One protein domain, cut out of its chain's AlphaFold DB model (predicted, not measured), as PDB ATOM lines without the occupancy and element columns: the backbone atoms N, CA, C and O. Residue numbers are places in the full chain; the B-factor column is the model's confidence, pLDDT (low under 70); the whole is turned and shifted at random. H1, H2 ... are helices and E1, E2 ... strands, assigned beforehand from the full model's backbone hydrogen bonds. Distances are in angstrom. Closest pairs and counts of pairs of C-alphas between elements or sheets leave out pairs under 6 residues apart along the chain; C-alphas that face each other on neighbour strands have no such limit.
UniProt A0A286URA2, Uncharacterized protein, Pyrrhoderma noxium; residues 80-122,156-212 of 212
ATOM      1  N   PRO A  80     -29.787  43.257 -31.185       57.56
ATOM      2  CA  PRO A  80     -30.327  42.583 -32.356       57.56
ATOM      3  C   PRO A  80     -31.392  43.482 -32.990       57.56
ATOM      4  O   PRO A  80     -32.509  43.593 -32.493       57.56
ATOM      5  N   GLY A  81     -31.010  44.151 -34.074       61.53
ATOM      6  CA  GLY A  81     -31.803  45.183 -34.734       61.53
ATOM      7  C   GLY A  81     -32.908  44.668 -35.648       61.53
ATOM      8  O   GLY A  81     -33.757  45.441 -36.080       61.53
ATOM      9  N   GLY A  82     -32.923  43.369 -35.954       71.81
ATOM     10  CA  GLY A  82     -33.971  42.769 -36.769       71.81
ATOM     11  C   GLY A  82     -33.890  41.248 -36.878       71.81
ATOM     12  O   GLY A  82     -33.001  40.590 -36.331       71.81
ATOM     13  N   LEU A  83     -34.855  40.682 -37.603       69.62
ATOM     14  CA  LEU A  83     -34.883  39.276 -37.997       69.62
ATOM     15  C   LEU A  83     -34.980  39.186 -39.516       69.62
ATOM     16  O   LEU A  83     -35.949  39.640 -40.118       69.62
ATOM     17  N   TYR A  84     -34.002  38.536 -40.125       76.50
ATOM     18  CA  TYR A  84     -34.065  38.121 -41.514       76.50
ATOM     19  C   TYR A  84     -34.833  36.803 -41.627       76.50
ATOM     20  O   TYR A  84     -34.543  35.860 -40.891       76.50
ATOM     21  N   ILE A  85     -35.804  36.730 -42.538       79.56
ATOM     22  CA  ILE A  85     -36.624  35.536 -42.773       79.56
ATOM     23  C   ILE A  85     -36.360  35.014 -44.182       79.56
ATOM     24  O   ILE A  85     -36.357  35.777 -45.145       79.56
ATOM     25  N   ARG A  86     -36.174  33.701 -44.314       82.19
ATOM     26  CA  ARG A  86     -36.054  33.011 -45.606       82.19
ATOM     27  C   ARG A  86     -36.799  31.683 -45.592       82.19
ATOM     28  O   ARG A  86     -37.110  31.162 -44.525       82.19
ATOM     29  N   PHE A  87     -37.044  31.099 -46.759       84.69
ATOM     30  CA  PHE A  87     -37.509  29.713 -46.820       84.69
ATOM     31  C   PHE A  87     -36.381  28.762 -46.422       84.69
ATOM     32  O   PHE A  87     -35.230  28.982 -46.797       84.69
ATOM     33  N   ALA A  88     -36.708  27.672 -45.727       83.75
ATOM     34  CA  ALA A  88     -35.715  26.663 -45.351       83.75
ATOM     35  C   ALA A  88     -34.919  26.114 -46.554       83.75
ATOM     36  O   ALA A  88     -33.726  25.853 -46.436       83.75
ATOM     37  N   ASN A  89     -35.549  26.036 -47.732       80.50
ATOM     38  CA  ASN A  89     -34.949  25.439 -48.930       80.50
ATOM     39  C   ASN A  89     -34.266  26.450 -49.873       80.50
ATOM     40  O   ASN A  89     -33.816  26.063 -50.948       80.50
ATOM     41  N   SER A  90     -34.190  27.742 -49.531       74.06
ATOM     42  CA  SER A  90     -33.515  28.744 -50.372       74.06
ATOM     43  C   SER A  90     -32.071  28.935 -49.909       74.06
ATOM     44  O   SER A  90     -31.763  29.916 -49.230       74.06
ATOM     45  N   THR A  91     -31.186  27.980 -50.203       62.78
ATOM     46  CA  THR A  91     -29.800  28.071 -49.721       62.78
ATOM     47  C   THR A  91     -28.903  28.949 -50.580       62.78
ATOM     48  O   THR A  91     -28.083  29.612 -49.973       62.78
ATOM     49  N   ASN A  92     -29.068  29.054 -51.907       67.31
ATOM     50  CA  ASN A  92     -28.238  29.939 -52.761       67.31
ATOM     51  C   ASN A  92     -28.880  30.300 -54.121       67.31
ATOM     52  O   ASN A  92     -28.202  30.782 -55.026       67.31
ATOM     53  N   ALA A  93     -30.172  30.021 -54.319       60.72
ATOM     54  CA  ALA A  93     -30.814  30.257 -55.610       60.72
ATOM     55  C   ALA A  93     -31.188  31.742 -55.783       60.72
ATOM     56  O   ALA A  93     -31.654  32.358 -54.818       60.72
ATOM     57  N   PRO A  94     -31.046  32.312 -56.997       65.06
ATOM     58  CA  PRO A  94     -31.536  33.656 -57.287       65.06
ATOM     59  C   PRO A  94     -33.026  33.739 -56.956       65.06
ATOM     60  O   PRO A  94     -33.782  32.793 -57.199       65.06
ATOM     61  N   THR A  95     -33.463  34.859 -56.380       62.56
ATOM     62  CA  THR A  95     -34.860  35.026 -55.975       62.56
ATOM     63  C   THR A  95     -35.789  34.923 -57.162       62.56
ATOM     64  O   THR A  95     -35.861  35.821 -58.000       62.56
ATOM     65  N   GLN A  96     -36.532  33.827 -57.205       71.69
ATOM     66  CA  GLN A  96     -37.650  33.675 -58.112       71.69
ATOM     67  C   GLN A  96     -38.885  34.312 -57.492       71.69
ATOM     68  O   GLN A  96     -39.148  34.152 -56.296       71.69
ATOM     69  N   LYS A  97     -39.663  35.001 -58.330       77.81
ATOM     70  CA  LYS A  97     -40.949  35.552 -57.915       77.81
ATOM     71  C   LYS A  97     -41.843  34.429 -57.407       77.81
ATOM     72  O   LYS A  97     -42.063  33.430 -58.095       77.81
ATOM     73  N   ILE A  98     -42.358  34.577 -56.193       78.00
ATOM     74  CA  ILE A  98     -43.260  33.584 -55.608       78.00
ATOM     75  C   ILE A  98     -44.593  33.661 -56.350       78.00
ATOM     76  O   ILE A  98     -45.185  34.731 -56.470       78.00
ATOM     77  N   SER A  99     -45.102  32.521 -56.820       85.12
ATOM     78  CA  SER A  99     -46.432  32.482 -57.428       85.12
ATOM     79  C   SER A  99     -47.515  32.895 -56.425       85.12
ATOM     80  O   SER A  99     -47.439  32.581 -55.234       85.12
ATOM     81  N   SER A 100     -48.575  33.551 -56.901       80.38
ATOM     82  CA  SER A 100     -49.704  33.987 -56.062       80.38
ATOM     83  C   SER A 100     -50.300  32.844 -55.229       80.38
ATOM     84  O   SER A 100     -50.579  33.014 -54.042       80.38
ATOM     85  N   ARG A 101     -50.413  31.645 -55.817       83.44
ATOM     86  CA  ARG A 101     -50.878  30.425 -55.138       83.44
ATOM     87  C   ARG A 101     -49.950  30.008 -53.997       83.44
ATOM     88  O   ARG A 101     -50.428  29.622 -52.933       83.44
ATOM     89  N   ARG A 102     -48.630  30.085 -54.197       79.88
ATOM     90  CA  ARG A 102     -47.640  29.761 -53.160       79.88
ATOM     91  C   ARG A 102     -47.640  30.806 -52.046       79.88
ATOM     92  O   ARG A 102     -47.539  30.432 -50.884       79.88
ATOM     93  N   LEU A 103     -47.842  32.080 -52.380       81.06
ATOM     94  CA  LEU A 103     -47.997  33.148 -51.393       81.06
ATOM     95  C   LEU A 103     -49.263  32.962 -50.541       81.06
ATOM     96  O   LEU A 103     -49.212  33.145 -49.330       81.06
ATOM     97  N   ALA A 104     -50.384  32.564 -51.147       77.69
ATOM     98  CA  ALA A 104     -51.615  32.259 -50.417       77.69
ATOM     99  C   ALA A 104     -51.433  31.072 -49.455       77.69
ATOM    100  O   ALA A 104     -51.807  31.171 -48.290       77.69
ATOM    101  N   LYS A 105     -50.781  29.991 -49.912       85.62
ATOM    102  CA  LYS A 105     -50.428  28.850 -49.050       85.62
ATOM    103  C   LYS A 105     -49.518  29.257 -47.895       85.62
ATOM    104  O   LYS A 105     -49.740  28.815 -46.778       85.62
ATOM    105  N   LEU A 106     -48.528  30.112 -48.155       83.62
ATOM    106  CA  LEU A 106     -47.639  30.617 -47.112       83.62
ATOM    107  C   LEU A 106     -48.406  31.421 -46.059       83.62
ATOM    108  O   LEU A 106     -48.169  31.240 -44.873       83.62
ATOM    109  N   ARG A 107     -49.333  32.288 -46.479       84.62
ATOM    110  CA  ARG A 107     -50.176  33.046 -45.543       84.62
ATOM    111  C   ARG A 107     -50.994  32.115 -44.652       84.62
ATOM    112  O   ARG A 107     -50.939  32.285 -43.444       84.62
ATOM    113  N   SER A 108     -51.653  31.110 -45.235       85.31
ATOM    114  CA  SER A 108     -52.389  30.090 -44.471       85.31
ATOM    115  C   SER A 108     -51.477  29.365 -43.483       85.31
ATOM    116  O   SER A 108     -51.781  29.314 -42.303       85.31
ATOM    117  N   ALA A 109     -50.309  28.895 -43.936       88.06
ATOM    118  CA  ALA A 109     -49.364  28.175 -43.085       88.06
ATOM    119  C   ALA A 109     -48.854  29.024 -41.909       88.06
ATOM    120  O   ALA A 109     -48.689  28.509 -40.809       88.06
ATOM    121  N   ILE A 110     -48.619  30.324 -42.125       86.56
ATOM    122  CA  ILE A 110     -48.250  31.248 -41.048       86.56
ATOM    123  C   ILE A 110     -49.425  31.435 -40.083       86.56
ATOM    124  O   ILE A 110     -49.214  31.372 -38.881       86.56
ATOM    125  N   GLU A 111     -50.646  31.659 -40.576       85.75
ATOM    126  CA  GLU A 111     -51.839  31.823 -39.731       85.75
ATOM    127  C   GLU A 111     -52.100  30.583 -38.857       85.75
ATOM    128  O   GLU A 111     -52.339  30.718 -37.653       85.75
ATOM    129  N   ASP A 112     -51.969  29.388 -39.433       91.06
ATOM    130  CA  ASP A 112     -52.105  28.113 -38.728       91.06
ATOM    131  C   ASP A 112     -50.994  27.946 -37.685       91.06
ATOM    132  O   ASP A 112     -51.269  27.677 -36.516       91.06
ATOM    133  N   ALA A 113     -49.733  28.179 -38.068       92.25
ATOM    134  CA  ALA A 113     -48.593  28.067 -37.160       92.25
ATOM    135  C   ALA A 113     -48.696  29.039 -35.978       92.25
ATOM    136  O   ALA A 113     -48.464  28.659 -34.834       92.25
ATOM    137  N   VAL A 114     -49.090  30.283 -36.244       89.00
ATOM    138  CA  VAL A 114     -49.294  31.330 -35.239       89.00
ATOM    139  C   VAL A 114     -50.419  30.951 -34.268       89.00
ATOM    140  O   VAL A 114     -50.278  31.133 -33.058       89.00
ATOM    141  N   THR A 115     -51.506  30.367 -34.771       89.31
ATOM    142  CA  THR A 115     -52.603  29.866 -33.932       89.31
ATOM    143  C   THR A 115     -52.152  28.677 -33.076       89.31
ATOM    144  O   THR A 115     -52.424  28.650 -31.877       89.31
ATOM    145  N   ASN A 116     -51.388  27.744 -33.651       94.31
ATOM    146  CA  ASN A 116     -50.886  26.553 -32.960       94.31
ATOM    147  C   ASN A 116     -49.922  26.879 -31.811       94.31
ATOM    148  O   ASN A 116     -49.944  26.207 -30.784       94.31
ATOM    149  N   VAL A 117     -49.109  27.933 -31.938       93.25
ATOM    150  CA  VAL A 117     -48.220  28.387 -30.850       93.25
ATOM    151  C   VAL A 117     -48.940  29.240 -29.791       93.25
ATOM    152  O   VAL A 117     -48.299  29.774 -28.879       93.25
ATOM    153  N   GLY A 118     -50.260  29.414 -29.910       91.12
ATOM    154  CA  GLY A 118     -51.084  30.146 -28.950       91.12
ATOM    155  C   GLY A 118     -50.970  31.670 -29.046       91.12
ATOM    156  O   GLY A 118     -51.193  32.360 -28.050       91.12
ATOM    157  N   MET A 119     -50.601  32.223 -30.207       86.12
ATOM    158  CA  MET A 119     -50.673  33.673 -30.409       86.12
ATOM    159  C   MET A 119     -52.132  34.109 -30.551       86.12
ATOM    160  O   MET A 119     -52.928  33.497 -31.264       86.12
ATOM    161  N   LYS A 120     -52.493  35.204 -29.880       80.88
ATOM    162  CA  LYS A 120     -53.870  35.700 -29.873       80.88
ATOM    163  C   LYS A 120     -54.133  36.499 -31.142       80.88
ATOM    164  O   LYS A 120     -53.460  37.499 -31.405       80.88
ATOM    165  N   LYS A 121     -55.135  36.084 -31.913       82.19
ATOM    166  CA  LYS A 121     -55.714  36.910 -32.976       82.19
ATOM    167  C   LYS A 121     -56.502  38.038 -32.298       82.19
ATOM    168  O   LYS A 121     -57.407  37.717 -31.530       82.19
ATOM    169  N   PRO A 122     -56.167  39.323 -32.507       69.19
ATOM    170  CA  PRO A 122     -56.913  40.402 -31.872       69.19
ATOM    171  C   PRO A 122     -58.358  40.337 -32.363       69.19
ATOM    172  O   PRO A 122     -58.586  40.292 -33.577       69.19
ATOM    173  N   LEU A 156     -52.664  42.233 -36.450       69.81
ATOM    174  CA  LEU A 156     -51.458  41.422 -36.407       69.81
ATOM    175  C   LEU A 156     -51.511  40.611 -35.110       69.81
ATOM    176  O   LEU A 156     -51.744  41.163 -34.036       69.81
ATOM    177  N   PHE A 157     -51.388  39.291 -35.222       78.62
ATOM    178  CA  PHE A 157     -51.408  38.379 -34.080       78.62
ATOM    179  C   PHE A 157     -50.462  38.855 -32.970       78.62
ATOM    180  O   PHE A 157     -49.341  39.276 -33.249       78.62
ATOM    181  N   LYS A 158     -50.904  38.776 -31.713       80.25
ATOM    182  CA  LYS A 158     -50.108  39.162 -30.541       80.25
ATOM    183  C   LYS A 158     -49.456  37.927 -29.925       80.25
ATOM    184  O   LYS A 158     -50.123  36.917 -29.697       80.25
ATOM    185  N   GLY A 159     -48.163  38.016 -29.635       82.12
ATOM    186  CA  GLY A 159     -47.395  36.923 -29.047       82.12
ATOM    187  C   GLY A 159     -46.027  37.356 -28.542       82.12
ATOM    188  O   GLY A 159     -45.571  38.471 -28.789       82.12
ATOM    189  N   THR A 160     -45.362  36.448 -27.837       83.31
ATOM    190  CA  THR A 160     -43.970  36.608 -27.413       83.31
ATOM    191  C   THR A 160     -43.012  36.404 -28.586       83.31
ATOM    192  O   THR A 160     -43.328  35.741 -29.576       83.31
ATOM    193  N   TYR A 161     -41.786  36.911 -28.456       79.88
ATOM    194  CA  TYR A 161     -40.726  36.678 -29.442       79.88
ATOM    195  C   TYR A 161     -40.480  35.185 -29.716       79.88
ATOM    196  O   TYR A 161     -40.272  34.786 -30.862       79.88
ATOM    197  N   GLY A 162     -40.521  34.361 -28.661       84.81
ATOM    198  CA  GLY A 162     -40.362  32.911 -28.758       84.81
ATOM    199  C   GLY A 162     -41.469  32.269 -29.590       84.81
ATOM    200  O   GLY A 162     -41.170  31.490 -30.491       84.81
ATOM    201  N   GLN A 163     -42.724  32.674 -29.368       86.75
ATOM    202  CA  GLN A 163     -43.867  32.217 -30.167       86.75
ATOM    203  C   GLN A 163     -43.733  32.621 -31.636       86.75
ATOM    204  O   GLN A 163     -43.947  31.790 -32.510       86.75
ATOM    205  N   VAL A 164     -43.299  33.853 -31.928       84.00
ATOM    206  CA  VAL A 164     -43.074  34.303 -33.314       84.00
ATOM    207  C   VAL A 164     -41.991  33.468 -33.998       84.00
ATOM    208  O   VAL A 164     -42.182  33.006 -35.122       84.00
ATOM    209  N   LYS A 165     -40.856  33.235 -33.325       87.56
ATOM    210  CA  LYS A 165     -39.782  32.386 -33.860       87.56
ATOM    211  C   LYS A 165     -40.250  30.957 -34.111       87.56
ATOM    212  O   LYS A 165     -39.912  30.395 -35.152       87.56
ATOM    213  N   GLN A 166     -41.014  30.395 -33.178       91.62
ATOM    214  CA  GLN A 166     -41.545  29.043 -33.291       91.62
ATOM    215  C   GLN A 166     -42.561  28.941 -34.435       91.62
ATOM    216  O   GLN A 166     -42.406  28.083 -35.293       91.62
ATOM    217  N   ALA A 167     -43.504  29.879 -34.542       90.50
ATOM    218  CA  ALA A 167     -44.494  29.902 -35.617       90.50
ATOM    219  C   ALA A 167     -43.850  30.024 -37.006       90.50
ATOM    220  O   ALA A 167     -44.243  29.345 -37.949       90.50
ATOM    221  N   LEU A 168     -42.825  30.872 -37.146       90.12
ATOM    222  CA  LEU A 168     -42.091  30.995 -38.405       90.12
ATOM    223  C   LEU A 168     -41.368  29.689 -38.753       90.12
ATOM    224  O   LEU A 168     -41.425  29.256 -39.903       90.12
ATOM    225  N   LYS A 169     -40.751  29.032 -37.766       92.69
ATOM    226  CA  LYS A 169     -40.118  27.720 -37.941       92.69
ATOM    227  C   LYS A 169     -41.132  26.659 -38.383       92.69
ATOM    228  O   LYS A 169     -40.864  25.947 -39.348       92.69
ATOM    229  N   ASP A 170     -42.294  26.608 -37.739       93.44
ATOM    230  CA  ASP A 170     -43.371  25.656 -38.046       93.44
ATOM    231  C   ASP A 170     -43.991  25.917 -39.431       93.44
ATOM    232  O   ASP A 170     -44.358  24.982 -40.139       93.44
ATOM    233  N   ALA A 171     -44.002  27.174 -39.887       91.00
ATOM    234  CA  ALA A 171     -44.385  27.551 -41.249       91.00
ATOM    235  C   ALA A 171     -43.305  27.242 -42.317       91.00
ATOM    236  O   ALA A 171     -43.467  27.603 -43.487       91.00
ATOM    237  N   GLY A 172     -42.189  26.602 -41.946       90.69
ATOM    238  CA  GLY A 172     -41.086  26.267 -42.857       90.69
ATOM    239  C   GLY A 172     -40.181  27.454 -43.209       90.69
ATOM    240  O   GLY A 172     -39.498  27.447 -44.243       90.69
ATOM    241  N   LEU A 173     -40.180  28.490 -42.369       89.31
ATOM    242  CA  LEU A 173     -39.337  29.669 -42.509       89.31
ATOM    243  C   LEU A 173     -38.168  29.610 -41.522       89.31
ATOM    244  O   LEU A 173     -38.293  29.218 -40.367       89.31
ATOM    245  N   VAL A 174     -37.005  30.047 -41.981       88.88
ATOM    246  CA  VAL A 174     -35.800  30.177 -41.167       88.88
ATOM    247  C   VAL A 174     -35.636  31.638 -40.801       88.88
ATOM    248  O   VAL A 174     -35.652  32.503 -41.678       88.88
ATOM    249  N   THR A 175     -35.447  31.905 -39.510       86.44
ATOM    250  CA  THR A 175     -35.170  33.247 -38.999       86.44
ATOM    251  C   THR A 175     -33.709  33.368 -38.582       86.44
ATOM    252  O   THR A 175     -33.168  32.488 -37.918       86.44
ATOM    253  N   THR A 176     -33.043  34.442 -38.996       84.50
ATOM    254  CA  THR A 176     -31.650  34.748 -38.645       84.50
ATOM    255  C   THR A 176     -31.606  36.152 -38.045       84.50
ATOM    256  O   THR A 176     -32.065  37.087 -38.704       84.50
ATOM    257  N   PRO A 177     -31.117  36.338 -36.807       79.12
ATOM    258  CA  PRO A 177     -30.927  37.672 -36.242       79.12
ATOM    259  C   PRO A 177     -30.027  38.521 -37.144       79.12
ATOM    260  O   PRO A 177     -29.032  38.018 -37.666       79.12
ATOM    261  N   CYS A 178     -30.368  39.793 -37.328       74.50
ATOM    262  CA  CYS A 178     -29.554  40.740 -38.082       74.50
ATOM    263  C   CYS A 178     -29.341  42.035 -37.299       74.50
ATOM    264  O   CYS A 178     -30.122  42.381 -36.410       74.50
ATOM    265  N   SER A 179     -28.277  42.757 -37.645       71.06
ATOM    266  CA  SER A 179     -28.063  44.131 -37.191       71.06
ATOM    267  C   SER A 179     -29.169  45.060 -37.701       71.06
ATOM    268  O   SER A 179     -29.845  44.744 -38.682       71.06
ATOM    269  N   GLU A 180     -29.318  46.232 -37.077       67.31
ATOM    270  CA  GLU A 180     -30.241  47.293 -37.530       67.31
ATOM    271  C   GLU A 180     -29.977  47.696 -38.987       67.31
ATOM    272  O   GLU A 180     -30.895  48.019 -39.734       67.31
ATOM    273  N   ASN A 181     -28.722  47.572 -39.420       65.88
ATOM    274  CA  ASN A 181     -28.284  47.859 -40.781       65.88
ATOM    275  C   ASN A 181     -28.758  46.808 -41.812       65.88
ATOM    276  O   ASN A 181     -28.544  46.992 -43.007       65.88
ATOM    277  N   GLY A 182     -29.404  45.715 -41.379       63.44
ATOM    278  CA  GLY A 182     -29.892  44.640 -42.248       63.44
ATOM    279  C   GLY A 182     -28.787  43.727 -42.800       63.44
ATOM    280  O   GLY A 182     -27.686  43.672 -42.258       63.44
ATOM    281  N   PHE A 183     -29.096  42.981 -43.868       61.19
ATOM    282  CA  PHE A 183     -28.124  42.217 -44.663       61.19
ATOM    283  C   PHE A 183     -28.016  42.848 -46.057       61.19
ATOM    284  O   PHE A 183     -29.041  43.007 -46.721       61.19
ATOM    285  N   GLU A 184     -26.795  43.120 -46.534       56.72
ATOM    286  CA  GLU A 184     -26.535  43.701 -47.870       56.72
ATOM    287  C   GLU A 184     -27.156  42.884 -49.016       56.72
ATOM    288  O   GLU A 184     -27.549  43.439 -50.037       56.72
ATOM    289  N   ASN A 185     -27.339  41.577 -48.802       50.31
ATOM    290  CA  ASN A 185     -27.911  40.644 -49.772       50.31
ATOM    291  C   ASN A 185     -29.258  40.048 -49.336       50.31
ATOM    292  O   ASN A 185     -29.674  39.042 -49.912       50.31
ATOM    293  N   ALA A 186     -29.947  40.611 -48.329       52.06
ATOM    294  CA  ALA A 186     -31.269  40.120 -47.926       52.06
ATOM    295  C   ALA A 186     -32.244  40.245 -49.097       52.06
ATOM    296  O   ALA A 186     -32.868  41.280 -49.343       52.06
ATOM    297  N   THR A 187     -32.390  39.158 -49.838       41.41
ATOM    298  CA  THR A 187     -33.214  39.128 -51.027       41.41
ATOM    299  C   THR A 187     -34.670  38.996 -50.587       41.41
ATOM    300  O   THR A 187     -35.170  37.915 -50.311       41.41
ATOM    301  N   ARG A 188     -35.298  40.161 -50.394       48.59
ATOM    302  CA  ARG A 188     -36.730  40.493 -50.524       48.59
ATOM    303  C   ARG A 188     -37.772  39.426 -50.132       48.59
ATOM    304  O   ARG A 188     -38.813  39.358 -50.753       48.59
ATOM    305  N   LEU A 189     -37.572  38.705 -49.031       42.31
ATOM    306  CA  LEU A 189     -38.640  38.174 -48.162       42.31
ATOM    307  C   LEU A 189     -38.429  38.692 -46.733       42.31
ATOM    308  O   LEU A 189     -38.447  37.958 -45.754       42.31
ATOM    309  N   GLY A 190     -38.135  39.985 -46.616       39.88
ATOM    310  CA  GLY A 190     -37.832  40.613 -45.338       39.88
ATOM    311  C   GLY A 190     -39.100  41.055 -44.621       39.88
ATOM    312  O   GLY A 190     -39.708  42.050 -45.001       39.88
ATOM    313  N   ALA A 191     -39.462  40.363 -43.546       47.66
ATOM    314  CA  ALA A 191     -40.291  40.962 -42.514       47.66
ATOM    315  C   ALA A 191     -39.427  41.945 -41.716       47.66
ATOM    316  O   ALA A 191     -38.525  41.517 -41.002       47.66
ATOM    317  N   LEU A 192     -39.670  43.250 -41.832       39.16
ATOM    318  CA  LEU A 192     -39.049  44.203 -40.919       39.16
ATOM    319  C   LEU A 192     -39.917  44.303 -39.666       39.16
ATOM    320  O   LEU A 192     -40.967  44.942 -39.673       39.16
ATOM    321  N   PHE A 193     -39.471  43.664 -38.590       51.97
ATOM    322  CA  PHE A 193     -40.088  43.836 -37.284       51.97
ATOM    323  C   PHE A 193     -39.524  45.092 -36.638       51.97
ATOM    324  O   PHE A 193     -38.372  45.113 -36.216       51.97
ATOM    325  N   VAL A 194     -40.338  46.139 -36.559       41.75
ATOM    326  CA  VAL A 194     -40.007  47.297 -35.731       41.75
ATOM    327  C   VAL A 194     -40.532  47.005 -34.337       41.75
ATOM    328  O   VAL A 194     -41.736  47.036 -34.101       41.75
ATOM    329  N   VAL A 195     -39.624  46.682 -33.420       44.84
ATOM    330  CA  VAL A 195     -39.960  46.552 -32.005       44.84
ATOM    331  C   VAL A 195     -40.232  47.950 -31.457       44.84
ATOM    332  O   VAL A 195     -39.313  48.743 -31.265       44.84
ATOM    333  N   ASN A 196     -41.501  48.274 -31.209       43.09
ATOM    334  CA  ASN A 196     -41.848  49.511 -30.521       43.09
ATOM    335  C   ASN A 196     -41.679  49.320 -29.007       43.09
ATOM    336  O   ASN A 196     -42.559  48.794 -28.332       43.09
ATOM    337  N   GLY A 197     -40.549  49.774 -28.461       43.88
ATOM    338  CA  GLY A 197     -40.229  49.674 -27.030       43.88
ATOM    339  C   GLY A 197     -41.110  50.511 -26.089       43.88
ATOM    340  O   GLY A 197     -40.784  50.639 -24.913       43.88
ATOM    341  N   LYS A 198     -42.200  51.122 -26.576       49.38
ATOM    342  CA  LYS A 198     -43.117  51.932 -25.756       49.38
ATOM    343  C   LYS A 198     -44.221  51.124 -25.065       49.38
ATOM    344  O   LYS A 198     -44.883  51.668 -24.184       49.38
ATOM    345  N   ALA A 199     -44.432  49.858 -25.430       48.94
ATOM    346  CA  ALA A 199     -45.428  49.008 -24.782       48.94
ATOM    347  C   ALA A 199     -44.799  48.277 -23.585       48.94
ATOM    348  O   ALA A 199     -43.907  47.450 -23.755       48.94
ATOM    349  N   LYS A 200     -45.276  48.571 -22.369       49.03
ATOM    350  CA  LYS A 200     -44.782  47.993 -21.104       49.03
ATOM    351  C   LYS A 200     -44.895  46.459 -20.999       49.03
ATOM    352  O   LYS A 200     -44.348  45.907 -20.056       49.03
ATOM    353  N   GLU A 201     -45.560  45.773 -21.933       47.62
ATOM    354  CA  GLU A 201     -45.906  44.351 -21.773       47.62
ATOM    355  C   GLU A 201     -45.930  43.507 -23.061       47.62
ATOM    356  O   GLU A 201     -46.411  42.376 -23.052       47.62
ATOM    357  N   GLY A 202     -45.405  43.993 -24.189       46.03
ATOM    358  CA  GLY A 202     -45.447  43.172 -25.400       46.03
ATOM    359  C   GLY A 202     -44.672  43.713 -26.585       46.03
ATOM    360  O   GLY A 202     -44.517  44.917 -26.765       46.03
ATOM    361  N   LEU A 203     -44.201  42.788 -27.419       48.09
ATOM    362  CA  LEU A 203     -43.662  43.106 -28.733       48.09
ATOM    363  C   LEU A 203     -44.836  43.302 -29.689       48.09
ATOM    364  O   LEU A 203     -45.536  42.349 -30.032       48.09
ATOM    365  N   GLU A 204     -45.059  44.540 -30.114       46.62
ATOM    366  CA  GLU A 204     -46.038  44.828 -31.153       46.62
ATOM    367  C   GLU A 204     -45.404  44.604 -32.527       46.62
ATOM    368  O   GLU A 204     -44.446  45.268 -32.921       46.62
ATOM    369  N   LEU A 205     -45.943  43.638 -33.265       49.53
ATOM    370  CA  LEU A 205     -45.586  43.397 -34.655       49.53
ATOM    371  C   LEU A 205     -46.350  44.418 -35.497       49.53
ATOM    372  O   LEU A 205     -47.557  44.282 -35.638       49.53
ATOM    373  N   THR A 206     -45.684  45.440 -36.038       44.25
ATOM    374  CA  THR A 206     -46.397  46.520 -36.755       44.25
ATOM    375  C   THR A 206     -46.534  46.280 -38.264       44.25
ATOM    376  O   THR A 206     -47.475  46.780 -38.876       44.25
ATOM    377  N   LYS A 207     -45.627  45.523 -38.908       47.28
ATOM    378  CA  LYS A 207     -45.710  45.274 -40.362       47.28
ATOM    379  C   LYS A 207     -44.940  44.023 -40.798       47.28
ATOM    380  O   LYS A 207     -43.717  43.989 -40.752       47.28
ATOM    381  N   LEU A 208     -45.649  43.015 -41.311       49.91
ATOM    382  CA  LEU A 208     -45.057  41.898 -42.055       49.91
ATOM    383  C   LEU A 208     -45.191  42.194 -43.553       49.91
ATOM    384  O   LEU A 208     -46.287  42.087 -44.101       49.91
ATOM    385  N   THR A 209     -44.098  42.576 -44.221       47.50
ATOM    386  CA  THR A 209     -44.135  42.815 -45.673       47.50
ATOM    387  C   THR A 209     -43.467  41.670 -46.420       47.50
ATOM    388  O   THR A 209     -42.250  41.535 -46.417       47.50
ATOM    389  N   LEU A 210     -44.278  40.827 -47.057       45.69
ATOM    390  CA  LEU A 210     -43.798  39.768 -47.941       45.69
ATOM    391  C   LEU A 210     -43.629  40.359 -49.344       45.69
ATOM    392  O   LEU A 210     -44.623  40.715 -49.977       45.69
ATOM    393  N   TRP A 211     -42.390  40.474 -49.814       42.66
ATOM    394  CA  TRP A 211     -42.085  40.864 -51.190       42.66
ATOM    395  C   TRP A 211     -41.783  39.606 -52.020       42.66
ATOM    396  O   TRP A 211     -41.385  38.577 -51.479       42.66
ATOM    397  N   GLY A 212     -42.056  39.658 -53.320       39.41
ATOM    398  CA  GLY A 212     -41.883  38.556 -54.263       39.41
ATOM    399  C   GLY A 212     -41.815  39.086 -55.679       39.41
ATOM    400  O   GLY A 212     -42.447  40.130 -55.950       39.41
TER     401      GLY A 212
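Overview. This is residues 80 to 122 and 156 to 212 of the 212 residues of an uncharacterized protein of Pyrrhoderma noxium (UniProt A0A286URA2). There is little regular structure: H2 joins a two-stranded ribbon, E1 and E2, to the longer helix H1, and the unnamed tail 179 to 212 runs out to Lys 200 and folds back. The printed part has 100 residues, 39 in named elements, in the order E1, H1, H2, E2; the sheet is antiparallel, the class mixed. It is compact, with a radius of gyration of the C-alphas of 13.6 A and spans of 41 by 31 by 18 A.

Arrangement. E1, residues 82 to 87, and E2, residues 173 to 178, are antiparallel neighbours at 151 degrees; N 84 and O 176 are 2.8 A apart, within hydrogen-bond range. H1, residues 100 to 116, touches H2, residues 161 to 170, with residues 110 to 116 alone; the closest C-alphas, of Ala 113 and Ala 167, are 4.7 A apart. They run opposite ways at a steep tilt of 50 degrees. The closest C-alphas of H2 and E2, of Leu 168 and Val 174, are 6.9 A apart. H1 and E2 are apart. In H1 and H2 every O i to N i+4 pair is within hydrogen-bond range.

Along the chain. E1 begins at C-alpha 82 (-33.971, 42.769, -36.769) and spans 16.9 A. H1 spans 24.3 A, H2 14.2 A. E2 spans 15.4 A, ending at C-alpha 178 (-29.554, 40.740, -38.082).

Size, cuts and confidence. Residues 123 to 155 are not printed; C-alphas 122 and 156 are 7.2 A apart across the cut. The link E1 to H1 is long. Mean pLDDT of the printed part is 70.5; residues 180 to 212 are among those under 70.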